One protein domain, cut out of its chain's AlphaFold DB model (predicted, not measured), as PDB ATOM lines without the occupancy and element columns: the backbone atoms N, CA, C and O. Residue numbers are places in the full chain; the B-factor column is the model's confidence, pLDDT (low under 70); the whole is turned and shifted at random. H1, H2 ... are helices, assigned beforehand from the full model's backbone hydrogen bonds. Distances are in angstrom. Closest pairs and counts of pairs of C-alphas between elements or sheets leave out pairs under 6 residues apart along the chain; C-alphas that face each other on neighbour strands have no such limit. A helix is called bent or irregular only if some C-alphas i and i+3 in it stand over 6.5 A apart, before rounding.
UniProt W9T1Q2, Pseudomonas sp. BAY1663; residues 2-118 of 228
ATOM      1  N   VAL A   2     -29.747 -41.362  30.128       89.50
ATOM      2  CA  VAL A   2     -30.397 -40.037  30.251       89.50
ATOM      3  C   VAL A   2     -29.743 -39.148  31.315       89.50
ATOM      4  O   VAL A   2     -29.261 -38.079  30.977       89.50
ATOM      5  N   ALA A   3     -29.613 -39.622  32.561       90.12
ATOM      6  CA  ALA A   3     -29.020 -38.830  33.648       90.12
ATOM      7  C   ALA A   3     -27.563 -38.396  33.387       90.12
ATOM      8  O   ALA A   3     -27.163 -37.300  33.765       90.12
ATOM      9  N   ILE A   4     -26.767 -39.241  32.722       94.00
ATOM     10  CA  ILE A   4     -25.376 -38.914  32.374       94.00
ATOM     11  C   ILE A   4     -25.356 -37.829  31.299       94.00
ATOM     12  O   ILE A   4     -24.628 -36.854  31.439       94.00
ATOM     13  N   ALA A   5     -26.166 -37.981  30.247       92.44
ATOM     14  CA  ALA A   5     -26.264 -36.988  29.185       92.44
ATOM     15  C   ALA A   5     -26.747 -35.633  29.727       92.44
ATOM     16  O   ALA A   5     -26.124 -34.618  29.434       92.44
ATOM     17  N   ASP A   6     -27.783 -35.635  30.569       91.69
ATOM     18  CA  ASP A   6     -28.309 -34.443  31.243       91.69
ATOM     19  C   ASP A   6     -27.230 -33.741  32.083       91.69
ATOM     20  O   ASP A   6     -26.957 -32.556  31.892       91.69
ATOM     21  N   THR A   7     -26.506 -34.503  32.910       93.69
ATOM     22  CA  THR A   7     -25.405 -33.973  33.730       93.69
ATOM     23  C   THR A   7     -24.278 -33.402  32.867       93.69
ATOM     24  O   THR A   7     -23.779 -32.313  33.140       93.69
ATOM     25  N   CYS A   8     -23.872 -34.105  31.806       94.69
ATOM     26  CA  CYS A   8     -22.833 -33.628  30.895       94.69
ATOM     27  C   CYS A   8     -23.240 -32.320  30.208       94.69
ATOM     28  O   CYS A   8     -22.440 -31.387  30.152       94.69
ATOM     29  N   VAL A   9     -24.479 -32.227  29.715       90.81
ATOM     30  CA  VAL A   9     -24.997 -31.007  29.082       90.81
ATOM     31  C   VAL A   9     -25.057 -29.860  30.092       90.81
ATOM     32  O   VAL A   9     -24.612 -28.761  29.767       90.81
ATOM     33  N   ALA A  10     -25.512 -30.109  31.323       91.50
ATOM     34  CA  ALA A  10     -25.549 -29.102  32.383       91.50
ATOM     35  C   ALA A  10     -24.147 -28.570  32.737       91.50
ATOM     36  O   ALA A  10     -23.957 -27.359  32.868       91.50
ATOM     37  N   LEU A  11     -23.145 -29.452  32.828       95.06
ATOM     38  CA  LEU A  11     -21.754 -29.063  33.081       95.06
ATOM     39  C   LEU A  11     -21.170 -28.235  31.931       95.06
ATOM     40  O   LEU A  11     -20.549 -27.201  32.176       95.06
ATOM     41  N   LEU A  12     -21.396 -28.650  30.680       92.25
ATOM     42  CA  LEU A  12     -20.953 -27.901  29.500       92.25
ATOM     43  C   LEU A  12     -21.626 -26.524  29.415       92.25
ATOM     44  O   LEU A  12     -20.952 -25.535  29.134       92.25
ATOM     45  N   ALA A  13     -22.926 -26.443  29.706       88.50
ATOM     46  CA  ALA A  13     -23.656 -25.179  29.750       88.50
ATOM     47  C   ALA A  13     -23.099 -24.245  30.836       88.50
ATOM     48  O   ALA A  13     -22.861 -23.069  30.564       88.50
ATOM     49  N   GLY A  14     -22.814 -24.765  32.036       89.56
ATOM     50  CA  GLY A  14     -22.179 -23.992  33.106       89.56
ATOM     51  C   GLY A  14     -20.806 -23.450  32.700       89.56
ATOM     52  O   GLY A  14     -20.544 -22.255  32.848       89.56
ATOM     53  N   LEU A  15     -19.954 -24.298  32.117       91.25
ATOM     54  CA  LEU A  15     -18.630 -23.900  31.626       91.25
ATOM     55  C   LEU A  15     -18.695 -22.874  30.488       91.25
ATOM     56  O   LEU A  15     -17.789 -22.056  30.371       91.25
ATOM     57  N   ALA A  16     -19.746 -22.893  29.667       87.25
ATOM     58  CA  ALA A  16     -19.946 -21.901  28.619       87.25
ATOM     59  C   ALA A  16     -20.450 -20.559  29.180       87.25
ATOM     60  O   ALA A  16     -19.928 -19.511  28.812       87.25
ATOM     61  N   ILE A  17     -21.445 -20.578  30.074       87.56
ATOM     62  CA  ILE A  17     -22.182 -19.383  30.511       87.56
ATOM     63  C   ILE A  17     -21.418 -18.584  31.584       87.56
ATOM     64  O   ILE A  17     -21.331 -17.358  31.487       87.56
ATOM     65  N   PHE A  18     -20.845 -19.239  32.602       89.75
ATOM     66  CA  PHE A  18     -20.235 -18.535  33.742       89.75
ATOM     67  C   PHE A  18     -19.035 -17.646  33.381       89.75
ATOM     68  O   PHE A  18     -18.981 -16.521  33.884       89.75
ATOM     69  N   PRO A  19     -18.098 -18.052  32.503       89.50
ATOM     70  CA  PRO A  19     -17.005 -17.172  32.096       89.50
ATOM     71  C   PRO A  19     -17.497 -15.868  31.464       89.50
ATOM     72  O   PRO A  19     -16.941 -14.810  31.742       89.50
ATOM     73  N   ILE A  20     -18.570 -15.923  30.669       87.69
ATOM     74  CA  ILE A  20     -19.167 -14.742  30.032       87.69
ATOM     75  C   ILE A  20     -19.787 -13.822  31.088       87.69
ATOM     76  O   ILE A  20     -19.608 -12.606  31.013       87.69
ATOM     77  N   ILE A  21     -20.491 -14.396  32.071       89.44
ATOM     78  CA  ILE A  21     -21.071 -13.653  33.200       89.44
ATOM     79  C   ILE A  21     -19.982 -12.861  33.922       89.44
ATOM     80  O   ILE A  21     -20.090 -11.641  34.035       89.44
ATOM     81  N   PHE A  22     -18.907 -13.531  34.343       89.88
ATOM     82  CA  PHE A  22     -17.832 -12.882  35.091       89.88
ATOM     83  C   PHE A  22     -17.030 -11.889  34.241       89.88
ATOM     84  O   PHE A  22     -16.698 -10.811  34.730       89.88
ATOM     85  N   ALA A  23     -16.771 -12.197  32.965       89.12
ATOM     86  CA  ALA A  23     -16.044 -11.302  32.062       89.12
ATOM     87  C   ALA A  23     -16.791  -9.988  31.779       89.12
ATOM     88  O   ALA A  23     -16.156  -8.962  31.554       89.12
ATOM     89  N   ASN A  24     -18.127 -10.010  31.805       87.00
ATOM     90  CA  ASN A  24     -18.966  -8.831  31.572       87.00
ATOM     91  C   ASN A  24     -19.522  -8.227  32.876       87.00
ATOM     92  O   ASN A  24     -20.408  -7.379  32.819       87.00
ATOM     93  N   GLY A  25     -19.033  -8.663  34.046       86.94
ATOM     94  CA  GLY A  25     -19.463  -8.144  35.350       86.94
ATOM     95  C   GLY A  25     -20.951  -8.350  35.657       86.94
ATOM     96  O   GLY A  25     -21.529  -7.575  36.415       86.94
ATOM     97  N   MET A  26     -21.585  -9.357  35.049       87.44
ATOM     98  CA  MET A  26     -22.990  -9.683  35.292       87.44
ATOM     99  C   MET A  26     -23.156 -10.411  36.628       87.44
ATOM    100  O   MET A  26     -22.280 -11.162  37.058       87.44
ATOM    101  N   ASP A  27     -24.308 -10.219  37.267       87.31
ATOM    102  CA  ASP A  27     -24.658 -10.934  38.490       87.31
ATOM    103  C   ASP A  27     -25.059 -12.389  38.156       87.31
ATOM    104  O   ASP A  27     -26.054 -12.599  37.450       87.31
ATOM    105  N   PRO A  28     -24.335 -13.417  38.651       85.25
ATOM    106  CA  PRO A  28     -24.689 -14.820  38.426       85.25
ATOM    107  C   PRO A  28     -26.029 -15.220  39.064       85.25
ATOM    108  O   PRO A  28     -26.552 -16.293  38.765       85.25
ATOM    109  N   THR A  29     -26.592 -14.375  39.933       85.69
ATOM    110  CA  THR A  29     -27.866 -14.596  40.629       85.69
ATOM    111  C   THR A  29     -29.053 -13.875  39.985       85.69
ATOM    112  O   THR A  29     -30.166 -13.965  40.498       85.69
ATOM    113  N   ALA A  30     -28.871 -13.251  38.811       80.94
ATOM    114  CA  ALA A  30     -29.904 -12.492  38.087       80.94
ATOM    115  C   ALA A  30     -31.103 -13.322  37.561       80.94
ATOM    116  O   ALA A  30     -31.977 -12.802  36.864       80.94
ATOM    117  N   GLY A  31     -31.165 -14.613  37.891       82.31
ATOM    118  CA  GLY A  31     -32.327 -15.460  37.653       82.31
ATOM    119  C   GLY A  31     -32.472 -15.973  36.211       82.31
ATOM    120  O   GLY A  31     -31.508 -15.990  35.441       82.31
ATOM    121  N   PRO A  32     -33.682 -16.424  35.825       79.50
ATOM    122  CA  PRO A  32     -33.917 -17.157  34.573       79.50
ATOM    123  C   PRO A  32     -33.593 -16.371  33.294       79.50
ATOM    124  O   PRO A  32     -33.277 -16.961  32.263       79.50
ATOM    125  N   GLY A  33     -33.652 -15.036  33.352       83.69
ATOM    126  CA  GLY A  33     -33.346 -14.159  32.218       83.69
ATOM    127  C   GLY A  33     -31.861 -14.111  31.846       83.69
ATOM    128  O   GLY A  33     -31.522 -13.661  30.752       83.69
ATOM    129  N   LEU A  34     -30.974 -14.600  32.716       85.00
ATOM    130  CA  LEU A  34     -29.527 -14.427  32.587       85.00
ATOM    131  C   LEU A  34     -28.954 -15.042  31.306       85.00
ATOM    132  O   LEU A  34     -28.091 -14.440  30.675       85.00
ATOM    133  N   ILE A  35     -29.455 -16.203  30.878       85.19
ATOM    134  CA  ILE A  35     -29.011 -16.853  29.633       85.19
ATOM    135  C   ILE A  35     -29.357 -16.025  28.385       85.19
ATOM    136  O   ILE A  35     -28.590 -15.988  27.424       85.19
ATOM    137  N   PHE A  36     -30.486 -15.312  28.422       86.31
ATOM    138  CA  PHE A  36     -30.950 -14.450  27.334       86.31
ATOM    139  C   PHE A  36     -30.228 -13.100  27.298       86.31
ATOM    140  O   PHE A  36     -30.362 -12.373  26.319       86.31
ATOM    141  N   MET A  37     -29.449 -12.771  28.331       85.38
ATOM    142  CA  MET A  37     -28.576 -11.596  28.362       85.38
ATOM    143  C   MET A  37     -27.125 -11.970  28.045       85.38
ATOM    144  O   MET A  37     -26.483 -11.326  27.217       85.38
ATOM    145  N   SER A  38     -26.615 -13.039  28.662       87.06
ATOM    146  CA  SER A  38     -25.203 -13.415  28.584       87.06
ATOM    147  C   SER A  38     -24.808 -13.998  27.230       87.06
ATOM    148  O   SER A  38     -23.797 -13.593  26.657       87.06
ATOM    149  N   LEU A  39     -25.603 -14.912  26.667       87.81
ATOM    150  CA  LEU A  39     -25.241 -15.578  25.414       87.81
ATOM    151  C   LEU A  39     -25.238 -14.645  24.195       87.81
ATOM    152  O   LEU A  39     -24.297 -14.737  23.405       87.81
ATOM    153  N   PRO A  40     -26.190 -13.704  24.030       88.88
ATOM    154  CA  PRO A  40     -26.095 -12.714  22.960       88.88
ATOM    155  C   PRO A  40     -24.807 -11.886  22.999       88.88
ATOM    156  O   PRO A  40     -24.233 -11.634  21.941       88.88
ATOM    157  N   LEU A  41     -24.319 -11.507  24.188       87.81
ATOM    158  CA  LEU A  41     -23.046 -10.788  24.330       87.81
ATOM    159  C   LEU A  41     -21.865 -11.630  23.836       87.81
ATOM    160  O   LEU A  41     -21.003 -11.123  23.121       87.81
ATOM    161  N   ALA A  42     -21.851 -12.924  24.156       87.69
ATOM    162  CA  ALA A  42     -20.812 -13.825  23.672       87.69
ATOM    163  C   ALA A  42     -20.857 -14.001  22.155       87.69
ATOM    164  O   ALA A  42     -19.817 -13.943  21.501       87.69
ATOM    165  N   PHE A  43     -22.050 -14.150  21.575       90.50
ATOM    166  CA  PHE A  43     -22.188 -14.262  20.127       90.50
ATOM    167  C   PHE A  43     -21.713 -12.993  19.412       90.50
ATOM    168  O   PHE A  43     -21.044 -13.109  18.393       90.50
ATOM    169  N   GLN A  44     -21.960 -11.792  19.947       88.25
ATOM    170  CA  GLN A  44     -21.482 -10.541  19.332       88.25
ATOM    171  C   GLN A  44     -19.955 -10.446  19.220       88.25
ATOM    172  O   GLN A  44     -19.449  -9.788  18.314       88.25
ATOM    173  N   GLN A  45     -19.219 -11.110  20.111       86.56
ATOM    174  CA  GLN A  45     -17.755 -11.138  20.088       86.56
ATOM    175  C   GLN A  45     -17.193 -12.193  19.119       86.56
ATOM    176  O   GLN A  45     -15.991 -12.207  18.851       86.56
ATOM    177  N   MET A  46     -18.042 -13.075  18.581       88.00
ATOM    178  CA  MET A  46     -17.640 -14.151  17.680       88.00
ATOM    179  C   MET A  46     -17.806 -13.749  16.206       88.00
ATOM    180  O   MET A  46     -18.832 -13.180  15.818       88.00
ATOM    181  N   PRO A  47     -16.861 -14.130  15.327       92.31
ATOM    182  CA  PRO A  47     -17.108 -14.132  13.889       92.31
ATOM    183  C   PRO A  47     -18.357 -14.966  13.569       92.31
ATOM    184  O   PRO A  47     -18.515 -16.071  14.084       92.31
ATOM    185  N   PHE A  48     -19.248 -14.446  12.721       93.12
ATOM    186  CA  PHE A  48     -20.550 -15.065  12.412       93.12
ATOM    187  C   PHE A  48     -21.491 -15.245  13.620       93.12
ATOM    188  O   PHE A  48     -22.417 -16.056  13.569       93.12
ATOM    189  N   GLY A  49     -21.310 -14.450  14.679       91.12
ATOM    190  CA  GLY A  49     -22.109 -14.473  15.904       91.12
ATOM    191  C   GLY A  49     -23.617 -14.572  15.707       91.12
ATOM    192  O   GLY A  49     -24.273 -15.410  16.318       91.12
ATOM    193  N   THR A  50     -24.176 -13.773  14.796       92.44
ATOM    194  CA  THR A  50     -25.613 -13.790  14.487       92.44
ATOM    195  C   THR A  50     -26.090 -15.160  14.003       92.44
ATOM    196  O   THR A  50     -27.148 -15.617  14.428       92.44
ATOM    197  N   ALA A  51     -25.316 -15.846  13.154       94.06
ATOM    198  CA  ALA A  51     -25.681 -17.171  12.652       94.06
ATOM    199  C   ALA A  51     -25.683 -18.211  13.783       94.06
ATOM    200  O   ALA A  51     -26.643 -18.970  13.918       94.06
ATOM    201  N   PHE A  52     -24.655 -18.194  14.637       91.56
ATOM    202  CA  PHE A  52     -24.591 -19.061  15.817       91.56
ATOM    203  C   PHE A  52     -25.709 -18.766  16.816       91.56
ATOM    204  O   PHE A  52     -26.317 -19.703  17.328       91.56
ATOM    205  N   GLY A  53     -26.034 -17.492  17.043       91.50
ATOM    206  CA  GLY A  53     -27.133 -17.090  17.917       91.50
ATOM    207  C   GLY A  53     -28.487 -17.597  17.427       91.50
ATOM    208  O   GLY A  53     -29.231 -18.196  18.203       91.50
ATOM    209  N   VAL A  54     -28.791 -17.433  16.134       93.50
ATOM    210  CA  VAL A  54     -30.030 -17.957  15.531       93.50
ATOM    211  C   VAL A  54     -30.113 -19.474  15.687       93.50
ATOM    212  O   VAL A  54     -31.137 -19.993  16.129       93.50
ATOM    213  N   LEU A  55     -29.030 -20.187  15.369       94.38
ATOM    214  CA  LEU A  55     -28.996 -21.648  15.430       94.38
ATOM    215  C   LEU A  55     -29.128 -22.148  16.877       94.38
ATOM    216  O   LEU A  55     -29.894 -23.072  17.145       94.38
ATOM    217  N   PHE A  56     -28.461 -21.488  17.824       91.44
ATOM    218  CA  PHE A  56     -28.555 -21.794  19.247       91.44
ATOM    219  C   PHE A  56     -29.977 -21.608  19.786       91.44
ATOM    220  O   PHE A  56     -30.545 -22.546  20.347       91.44
ATOM    221  N   PHE A  57     -30.586 -20.435  19.591       92.00
ATOM    222  CA  PHE A  57     -31.937 -20.183  20.098       92.00
ATOM    223  C   PHE A  57     -32.993 -21.040  19.393       92.00
ATOM    224  O   PHE A  57     -33.964 -21.438  20.038       92.00
ATOM    225  N   ALA A  58     -32.793 -21.402  18.122       95.31
ATOM    226  CA  ALA A  58     -33.637 -22.384  17.447       95.31
ATOM    227  C   ALA A  58     -33.550 -23.764  18.124       95.31
ATOM    228  O   ALA A  58     -34.584 -24.356  18.441       95.31
ATOM    229  N   MET A  59     -32.340 -24.252  18.419       93.69
ATOM    230  CA  MET A  59     -32.149 -25.528  19.121       93.69
ATOM    231  C   MET A  59     -32.741 -25.509  20.534       93.69
ATOM    232  O   MET A  59     -33.459 -26.439  20.900       93.69
ATOM    233  N   VAL A  60     -32.497 -24.447  21.310       91.44
ATOM    234  CA  VAL A  60     -33.070 -24.290  22.658       91.44
ATOM    235  C   VAL A  60     -34.597 -24.245  22.604       91.44
ATOM    236  O   VAL A  60     -35.250 -24.874  23.431       91.44
ATOM    237  N   SER A  61     -35.179 -23.577  21.604       93.81
ATOM    238  CA  SER A  61     -36.637 -23.532  21.424       93.81
ATOM    239  C   SER A  61     -37.221 -24.917  21.141       93.81
ATOM    240  O   SER A  61     -38.233 -25.288  21.732       93.81
ATOM    241  N   ILE A  62     -36.569 -25.711  20.283       95.81
ATOM    242  CA  ILE A  62     -36.985 -27.093  20.004       95.81
ATOM    243  C   ILE A  62     -36.860 -27.960  21.264       95.81
ATOM    244  O   ILE A  62     -37.785 -28.706  21.580       95.81
ATOM    245  N   ALA A  63     -35.760 -27.840  22.014       91.88
ATOM    246  CA  ALA A  63     -35.544 -28.590  23.254       91.88
ATOM    247  C   ALA A  63     -36.560 -28.226  24.358       91.88
ATOM    248  O   ALA A  63     -37.052 -29.097  25.082       91.88
ATOM    249  N   ALA A  64     -36.917 -26.944  24.470       92.06
ATOM    250  CA  ALA A  64     -37.962 -26.488  25.380       92.06
ATOM    251  C   ALA A  64     -39.340 -27.029  24.966       92.06
ATOM    252  O   ALA A  64     -40.105 -27.487  25.816       92.06
ATOM    253  N   LEU A  65     -39.640 -27.043  23.661       94.12
ATOM    254  CA  LEU A  65     -40.901 -27.556  23.130       94.12
ATOM    255  C   LEU A  65     -41.073 -29.056  23.402       94.12
ATOM    256  O   LEU A  65     -42.137 -29.470  23.862       94.12
ATOM    257  N   THR A  66     -40.048 -29.877  23.168       93.88
ATOM    258  CA  THR A  66     -40.124 -31.325  23.433       93.88
ATOM    259  C   THR A  66     -40.313 -31.626  24.921       93.88
ATOM    260  O   THR A  66     -41.115 -32.491  25.277       93.88
ATOM    261  N   SER A  67     -39.653 -30.863  25.795       92.81
ATOM    262  CA  SER A  67     -39.839 -30.961  27.248       92.81
ATOM    263  C   SER A  67     -41.265 -30.585  27.663       92.81
ATOM    264  O   SER A  67     -41.901 -31.308  28.430       92.81
ATOM    265  N   ALA A  68     -41.815 -29.500  27.104       92.69
ATOM    266  CA  ALA A  68     -43.192 -29.076  27.356       92.69
ATOM    267  C   ALA A  68     -44.222 -30.129  26.910       92.69
ATOM    268  O   ALA A  68     -45.171 -30.405  27.647       92.69
ATOM    269  N   ILE A  69     -44.006 -30.764  25.750       92.81
ATOM    270  CA  ILE A  69     -44.851 -31.864  25.259       92.81
ATOM    271  C   ILE A  69     -44.819 -33.049  26.235       92.81
ATOM    272  O   ILE A  69     -45.871 -33.566  26.605       92.81
ATOM    273  N   SER A  70     -43.638 -33.458  26.707       93.19
ATOM    274  CA  SER A  70     -43.536 -34.568  27.664       93.19
ATOM    275  C   SER A  70     -44.228 -34.263  28.997       93.19
ATOM    276  O   SER A  70     -44.800 -35.167  29.605       93.19
ATOM    277  N   MET A  71     -44.182 -33.011  29.463       92.50
ATOM    278  CA  MET A  71     -44.820 -32.610  30.722       92.50
ATOM    279  C   MET A  71     -46.349 -32.569  30.616       92.50
ATOM    280  O   MET A  71     -47.041 -33.042  31.519       92.50
ATOM    281  N   ILE A  72     -46.894 -32.028  29.519       94.81
ATOM    282  CA  ILE A  72     -48.349 -31.934  29.347       94.81
ATOM    283  C   ILE A  72     -48.988 -33.306  29.100       94.81
ATOM    284  O   ILE A  72     -50.108 -33.540  29.555       94.81
ATOM    285  N   GLU A  73     -48.273 -34.232  28.451       94.75
ATOM    286  CA  GLU A  73     -48.792 -35.564  28.125       94.75
ATOM    287  C   GLU A  73     -49.215 -36.345  29.374       94.75
ATOM    288  O   GLU A  73     -50.256 -36.994  29.357       94.75
ATOM    289  N   ALA A  74     -48.493 -36.215  30.492       92.81
ATOM    290  CA  ALA A  74     -48.888 -36.844  31.755       92.81
ATOM    291  C   ALA A  74     -50.273 -36.370  32.237       92.81
ATOM    292  O   ALA A  74     -51.082 -37.162  32.722       92.81
ATOM    293  N   THR A  75     -50.580 -35.080  32.055       94.00
ATOM    294  CA  THR A  75     -51.894 -34.511  32.402       94.00
ATOM    295  C   THR A  75     -52.971 -34.972  31.417       94.00
ATOM    296  O   THR A  75     -54.075 -35.334  31.825       94.00
ATOM    297  N   VAL A  76     -52.648 -35.005  30.120       96.12
ATOM    298  CA  VAL A  76     -53.561 -35.468  29.063       96.12
ATOM    299  C   VAL A  76     -53.925 -36.940  29.255       96.12
ATOM    300  O   VAL A  76     -55.108 -37.276  29.191       96.12
ATOM    301  N   ALA A  77     -52.942 -37.797  29.536       95.81
ATOM    302  CA  ALA A  77     -53.140 -39.216  29.816       95.81
ATOM    303  C   ALA A  77     -54.026 -39.414  31.050       95.81
ATOM    304  O   ALA A  77     -55.032 -40.113  30.973       95.81
ATOM    305  N   TYR A  78     -53.744 -38.697  32.143       95.44
ATOM    306  CA  TYR A  78     -54.567 -38.744  33.353       95.44
ATOM    307  C   TYR A  78     -56.037 -38.370  33.090       95.44
ATOM    308  O   TYR A  78     -56.951 -39.069  33.532       95.44
ATOM    309  N   LEU A  79     -56.292 -37.287  32.347       95.81
ATOM    310  CA  LEU A  79     -57.653 -36.862  31.998       95.81
ATOM    311  C   LEU A  79     -58.353 -37.849  31.056       95.81
ATOM    312  O   LEU A  79     -59.567 -38.048  31.157       95.81
ATOM    313  N   ASN A  80     -57.606 -38.466  30.143       96.38
ATOM    314  CA  ASN A  80     -58.153 -39.447  29.219       96.38
ATOM    315  C   ASN A  80     -58.528 -40.751  29.931       96.38
ATOM    316  O   ASN A  80     -59.665 -41.200  29.808       96.38
ATOM    317  N   GLU A  81     -57.611 -41.314  30.715       95.12
ATOM    318  CA  GLU A  81     -57.770 -42.624  31.351       95.12
ATOM    319  C   GLU A  81     -58.737 -42.580  32.535       95.12
ATOM    320  O   GLU A  81     -59.596 -43.449  32.671       95.12
ATOM    321  N   LYS A  82     -58.634 -41.552  33.388       95.62
ATOM    322  CA  LYS A  82     -59.437 -41.478  34.615       95.62
ATOM    323  C   LYS A  82     -60.798 -40.824  34.412       95.62
ATOM    324  O   LYS A  82     -61.757 -41.195  35.084       95.62
ATOM    325  N   HIS A  83     -60.884 -39.832  33.527       93.12
ATOM    326  CA  HIS A  83     -62.107 -39.053  33.309       93.12
ATOM    327  C   HIS A  83     -62.771 -39.322  31.949       93.12
ATOM    328  O   HIS A  83     -63.816 -38.739  31.664       93.12
ATOM    329  N   GLY A  84     -62.198 -40.190  31.106       93.38
ATOM    330  CA  GLY A  84     -62.774 -40.565  29.810       93.38
ATOM    331  C   GLY A  84     -62.798 -39.434  28.774       93.38
ATOM    332  O   GLY A  84     -63.499 -39.529  27.765       93.38
ATOM    333  N   ILE A  85     -62.072 -38.334  29.005       95.25
ATOM    334  CA  ILE A  85     -62.058 -37.178  28.099       95.25
ATOM    335  C   ILE A  85     -61.267 -37.542  26.841       95.25
ATOM    336  O   ILE A  85     -60.139 -38.022  26.932       95.25
ATOM    337  N   SER A  86     -61.805 -37.282  25.643       96.56
ATOM    338  CA  SER A  86     -61.075 -37.573  24.400       96.56
ATOM    339  C   SER A  86     -59.725 -36.842  24.350       96.56
ATOM    340  O   SER A  86     -59.636 -35.676  24.739       96.56
ATOM    341  N   ARG A  87     -58.671 -37.508  23.847       94.25
ATOM    342  CA  ARG A  87     -57.289 -36.978  23.867       94.25
ATOM    343  C   ARG A  87     -57.187 -35.557  23.318       94.25
ATOM    344  O   ARG A  87     -56.560 -34.715  23.942       94.25
ATOM    345  N   MET A  88     -57.869 -35.268  22.206       95.56
ATOM    346  CA  MET A  88     -57.879 -33.928  21.607       95.56
ATOM    347  C   MET A  88     -58.442 -32.864  22.562       95.56
ATOM    348  O   MET A  88     -57.850 -31.801  22.727       95.56
ATOM    349  N   LYS A  89     -59.565 -33.152  23.233       96.00
ATOM    350  CA  LYS A  89     -60.170 -32.218  24.194       96.00
ATOM    351  C   LYS A  89     -59.287 -32.040  25.427       96.00
ATOM    352  O   LYS A  89     -59.120 -30.916  25.886       96.00
ATOM    353  N   ALA A  90     -58.701 -33.127  25.932       96.25
ATOM    354  CA  ALA A  90     -57.778 -33.083  27.061       96.25
ATOM    355  C   ALA A  90     -56.510 -32.271  26.736       96.25
ATOM    356  O   ALA A  90     -56.094 -31.449  27.551       96.25
ATOM    357  N   ALA A  91     -55.943 -32.436  25.537       95.62
ATOM    358  CA  ALA A  91     -54.769 -31.698  25.075       95.62
ATOM    359  C   ALA A  91     -55.054 -30.200  24.899       95.62
ATOM    360  O   ALA A  91     -54.333 -29.376  25.457       95.62
ATOM    361  N   ILE A  92     -56.133 -29.840  24.194       96.25
ATOM    362  CA  ILE A  92     -56.516 -28.432  24.003       96.25
ATOM    363  C   ILE A  92     -56.848 -27.776  25.346       96.25
ATOM    364  O   ILE A  92     -56.385 -26.672  25.616       96.25
ATOM    365  N   GLY A  93     -57.612 -28.457  26.206       95.69
ATOM    366  CA  GLY A  93     -57.981 -27.940  27.524       95.69
ATOM    367  C   GLY A  93     -56.763 -27.705  28.419       95.69
ATOM    368  O   GLY A  93     -56.599 -26.613  28.958       95.69
ATOM    369  N   SER A  94     -55.871 -28.695  28.520       95.44
ATOM    370  CA  SER A  94     -54.639 -28.572  29.310       95.44
ATOM    371  C   SER A  94     -53.714 -27.493  28.739       95.44
ATOM    372  O   SER A  94     -53.146 -26.708  29.494       95.44
ATOM    373  N   GLY A  95     -53.605 -27.407  27.409       95.00
ATOM    374  CA  GLY A  95     -52.786 -26.408  26.727       95.00
ATOM    375  C   GLY A  95     -53.309 -24.988  26.927       95.00
ATOM    376  O   GLY A  95     -52.524 -24.083  27.189       95.00
ATOM    377  N   ALA A  96     -54.629 -24.792  26.881       95.69
ATOM    378  CA  ALA A  96     -55.253 -23.498  27.148       95.69
ATOM    379  C   ALA A  96     -55.004 -23.034  28.592       95.69
ATOM    380  O   ALA A  96     -54.631 -21.883  28.811       95.69
ATOM    381  N   VAL A  97     -55.146 -23.933  29.573       95.38
ATOM    382  CA  VAL A  97     -54.838 -23.629  30.980       95.38
ATOM    383  C   VAL A  97     -53.358 -23.284  31.149       95.38
ATOM    384  O   VAL A  97     -53.033 -22.264  31.759       95.38
ATOM    385  N   LEU A  98     -52.461 -24.084  30.564       94.38
ATOM    386  CA  LEU A  98     -51.021 -23.835  30.614       94.38
ATOM    387  C   LEU A  98     -50.656 -22.488  29.981       94.38
ATOM    388  O   LEU A  98     -49.834 -21.761  30.535       94.38
ATOM    389  N   LEU A  99     -51.283 -22.129  28.859       94.88
ATOM    390  CA  LEU A  99     -51.071 -20.851  28.185       94.88
ATOM    391  C   LEU A  99     -51.492 -19.672  29.067       94.88
ATOM    392  O   LEU A  99     -50.739 -18.708  29.177       94.88
ATOM    393  N   VAL A 100     -52.643 -19.758  29.741       95.69
ATOM    394  CA  VAL A 100     -53.100 -18.706  30.665       95.69
ATOM    395  C   VAL A 100     -52.124 -18.542  31.832       95.69
ATOM    396  O   VAL A 100     -51.704 -17.423  32.123       95.69
ATOM    397  N   ILE A 101     -51.711 -19.643  32.469       94.44
ATOM    398  CA  ILE A 101     -50.747 -19.608  33.582       94.44
ATOM    399  C   ILE A 101     -49.400 -19.036  33.114       94.44
ATOM    400  O   ILE A 101     -48.830 -18.176  33.784       94.44
ATOM    401  N   SER A 102     -48.921 -19.461  31.943       92.81
ATOM    402  CA  SER A 102     -47.655 -18.990  31.368       92.81
ATOM    403  C   SER A 102     -47.703 -17.502  31.022       92.81
ATOM    404  O   SER A 102     -46.737 -16.783  31.266       92.81
ATOM    405  N   LEU A 103     -48.834 -17.015  30.501       93.75
ATOM    406  CA  LEU A 103     -49.027 -15.599  30.195       93.75
ATOM    407  C   LEU A 103     -49.024 -14.748  31.472       93.75
ATOM    408  O   LEU A 103     -48.375 -13.707  31.504       93.75
ATOM    409  N   LEU A 104     -49.689 -15.200  32.540       92.31
ATOM    410  CA  LEU A 104     -49.657 -14.517  33.839       92.31
ATOM    411  C   LEU A 104     -48.238 -14.471  34.424       92.31
ATOM    412  O   LEU A 104     -47.809 -13.428  34.919       92.31
ATOM    413  N   ALA A 105     -47.486 -15.568  34.309       92.19
ATOM    414  CA  ALA A 105     -46.086 -15.623  34.723       92.19
ATOM    415  C   ALA A 105     -45.213 -14.653  33.916       92.19
ATOM    416  O   ALA A 105     -44.461 -13.876  34.502       92.19
ATOM    417  N   MET A 106     -45.374 -14.610  32.592       91.75
ATOM    418  CA  MET A 106     -44.669 -13.661  31.728       91.75
ATOM    419  C   MET A 106     -45.002 -12.204  32.081       91.75
ATOM    420  O   MET A 106     -44.103 -11.374  32.213       91.75
ATOM    421  N   LEU A 107     -46.286 -11.882  32.267       92.19
ATOM    422  CA  LEU A 107     -46.733 -10.528  32.604       92.19
ATOM    423  C   LEU A 107     -46.212 -10.061  33.968       92.19
ATOM    424  O   LEU A 107     -46.031  -8.857  34.160       92.19
ATOM    425  N   SER A 108     -45.927 -10.989  34.886       91.75
ATOM    426  CA  SER A 108     -45.364 -10.686  36.207       91.75
ATOM    427  C   SER A 108     -43.959 -10.083  36.173       91.75
ATOM    428  O   SER A 108     -43.589  -9.372  37.101       91.75
ATOM    429  N   PHE A 109     -43.219 -10.258  35.073       87.50
ATOM    430  CA  PHE A 109     -41.929  -9.596  34.861       87.50
ATOM    431  C   PHE A 109     -42.046  -8.172  34.297       87.50
ATOM    432  O   PHE A 109     -41.049  -7.457  34.249       87.50
ATOM    433  N   ASN A 110     -43.233  -7.752  33.842       87.75
ATOM    434  CA  ASN A 110     -43.431  -6.457  33.186       87.75
ATOM    435  C   ASN A 110     -44.657  -5.721  33.750       87.75
ATOM    436  O   ASN A 110     -44.551  -5.082  34.796       87.75
ATOM    437  N   LEU A 111     -45.834  -5.840  33.121       88.19
ATOM    438  CA  LEU A 111     -47.034  -5.081  33.508       88.19
ATOM    439  C   LEU A 111     -47.504  -5.351  34.945       88.19
ATOM    440  O   LEU A 111     -47.999  -4.446  35.610       88.19
ATOM    441  N   LEU A 112     -47.349  -6.585  35.425       84.81
ATOM    442  CA  LEU A 112     -47.742  -7.002  36.774       84.81
ATOM    443  C   LEU A 112     -46.559  -7.000  37.757       84.81
ATOM    444  O   LEU A 112     -46.693  -7.523  38.859       84.81
ATOM    445  N   SER A 113     -45.420  -6.398  37.398       82.31
ATOM    446  CA  SER A 113     -44.219  -6.358  38.252       82.31
ATOM    447  C   SER A 113     -44.443  -5.668  39.601       82.31
ATOM    448  O   SER A 113     -43.840  -6.054  40.599       82.31
ATOM    449  N   GLY A 114     -45.349  -4.686  39.665       80.25
ATOM    450  CA  GLY A 114     -45.733  -4.026  40.917       80.25
ATOM    451  C   GLY A 114     -46.648  -4.865  41.817       80.25
ATOM    452  O   GLY A 114     -46.822  -4.542  42.990       80.25
ATOM    453  N   TRP A 115     -47.237  -5.946  41.296       83.00
ATOM    454  CA  TRP A 115     -48.134  -6.816  42.049       83.00
ATOM    455  C   TRP A 115     -47.347  -7.978  42.667       83.00
ATOM    456  O   TRP A 115     -47.219  -9.057  42.088       83.00
ATOM    457  N   THR A 116     -46.799  -7.735  43.859       85.81
ATOM    458  CA  THR A 116     -45.931  -8.675  44.588       85.81
ATOM    459  C   THR A 116     -46.518  -9.064  45.948       85.81
ATOM    460  O   THR A 116     -46.037  -8.631  47.003       85.81
ATOM    461  N   PRO A 117     -47.584  -9.885  45.984       81.75
ATOM    462  CA  PRO A 117     -48.136 -10.357  47.247       81.75
ATOM    463  C   PRO A 117     -47.063 -11.103  48.055       81.75
ATOM    464  O   PRO A 117     -46.438 -12.044  47.573       81.75
ATOM    465  N   MET A 118     -46.834 -10.651  49.294       84.06
ATOM    466  CA  MET A 118     -45.778 -11.145  50.197       84.06
ATOM    467  C   MET A 118     -44.359 -11.125  49.589       84.06
ATOM    468  O   MET A 118     -43.540 -12.001  49.878       84.06
TER     469      MET A 118
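This is residues 2 to 118 of the 228 residues of a protein of Pseudomonas sp. BAY1663 (UniProt W9T1Q2). One long helix, H3, makes the longest axis of a loose, open frame, with a helix folding back from it at each end. At its first end the short helix H2 turns back beside it as a hairpin and H1 packs across H2, while at its far end H4 folds away from H3 as a V. Residues 2 to 12 of H1 stick out, and the stretch 58 to 67 of H3 stands free between the two ends. The printed part has 117 residues with four named helices, in the order H1, H2, H3, H4, and no named strand, and its class is all helix. The whole is loose, with a radius of gyration of the C-alphas of 18.7 A and spans of 55 by 40 by 26 A.

H1, residues 2 to 23, touches H2, residues 34 to 44, with its residues 17 to 21 alone. The closest C-alphas of the two, those of Ile 21 and Ser 38, are 6.2 A apart. Their lines stand at a steep tilt of 68 degrees, only just short of about perpendicular, and they run the same way. H2 and H3, residues 49 to 83, form a helical hairpin: they touch and run opposite ways at a shallow tilt of 29 degrees. H3 touches H2 with residues 49 to 53 alone, and the closest C-alphas are those of Phe 43 and Gly 49, at 4.2 A. H3 touches H4, residues 87 to 108, opposite ways at a steep tilt of 52 degrees. They touch with residues 72 to 80 of H3 and 87 to 95 of H4 alone, and their closest C-alphas are those of Val 76 and Ala 90, at 5.2 A. H1 is apart from H3 and from H4, and H2 is apart from H4. Of the 3 pairs of helices that touch, 1 is at a shallow tilt, and the packing is only just mostly crossed. In H4 every O i to N i+4 pair is within hydrogen-bond range; in H1 16 of 18 are, in H2 5 of 7 and in H3 29 of 31.

H1 begins at C-alpha 2, at (-30.397, -40.037, 30.251), and measures 32.2 A from first to last C-alpha. It is irregular, but only just: C-alphas 16 and 19 are 6.6 A apart. H2 measures 16.0 A and is neither bent nor irregular, but only just: C-alphas 36 and 39 are 6.1 A apart. H3, the longest, measures 50.1 A and begins at C-alpha 49, at (-22.109, -14.473, 15.904). H4 measures 31.4 A and ends at C-alpha 108, at (-45.364, -10.686, 36.207).

The two C-alphas farthest apart, those of Ala 23 and Gly 84, are 55.2 A apart. The printed part has no cut. The links H2 to H3 and H3 to H4 are tight, and the link H1 to H2, of 10 residues, is short. The mean pLDDT of the printed part is 91.0, and no printed residue is under 70.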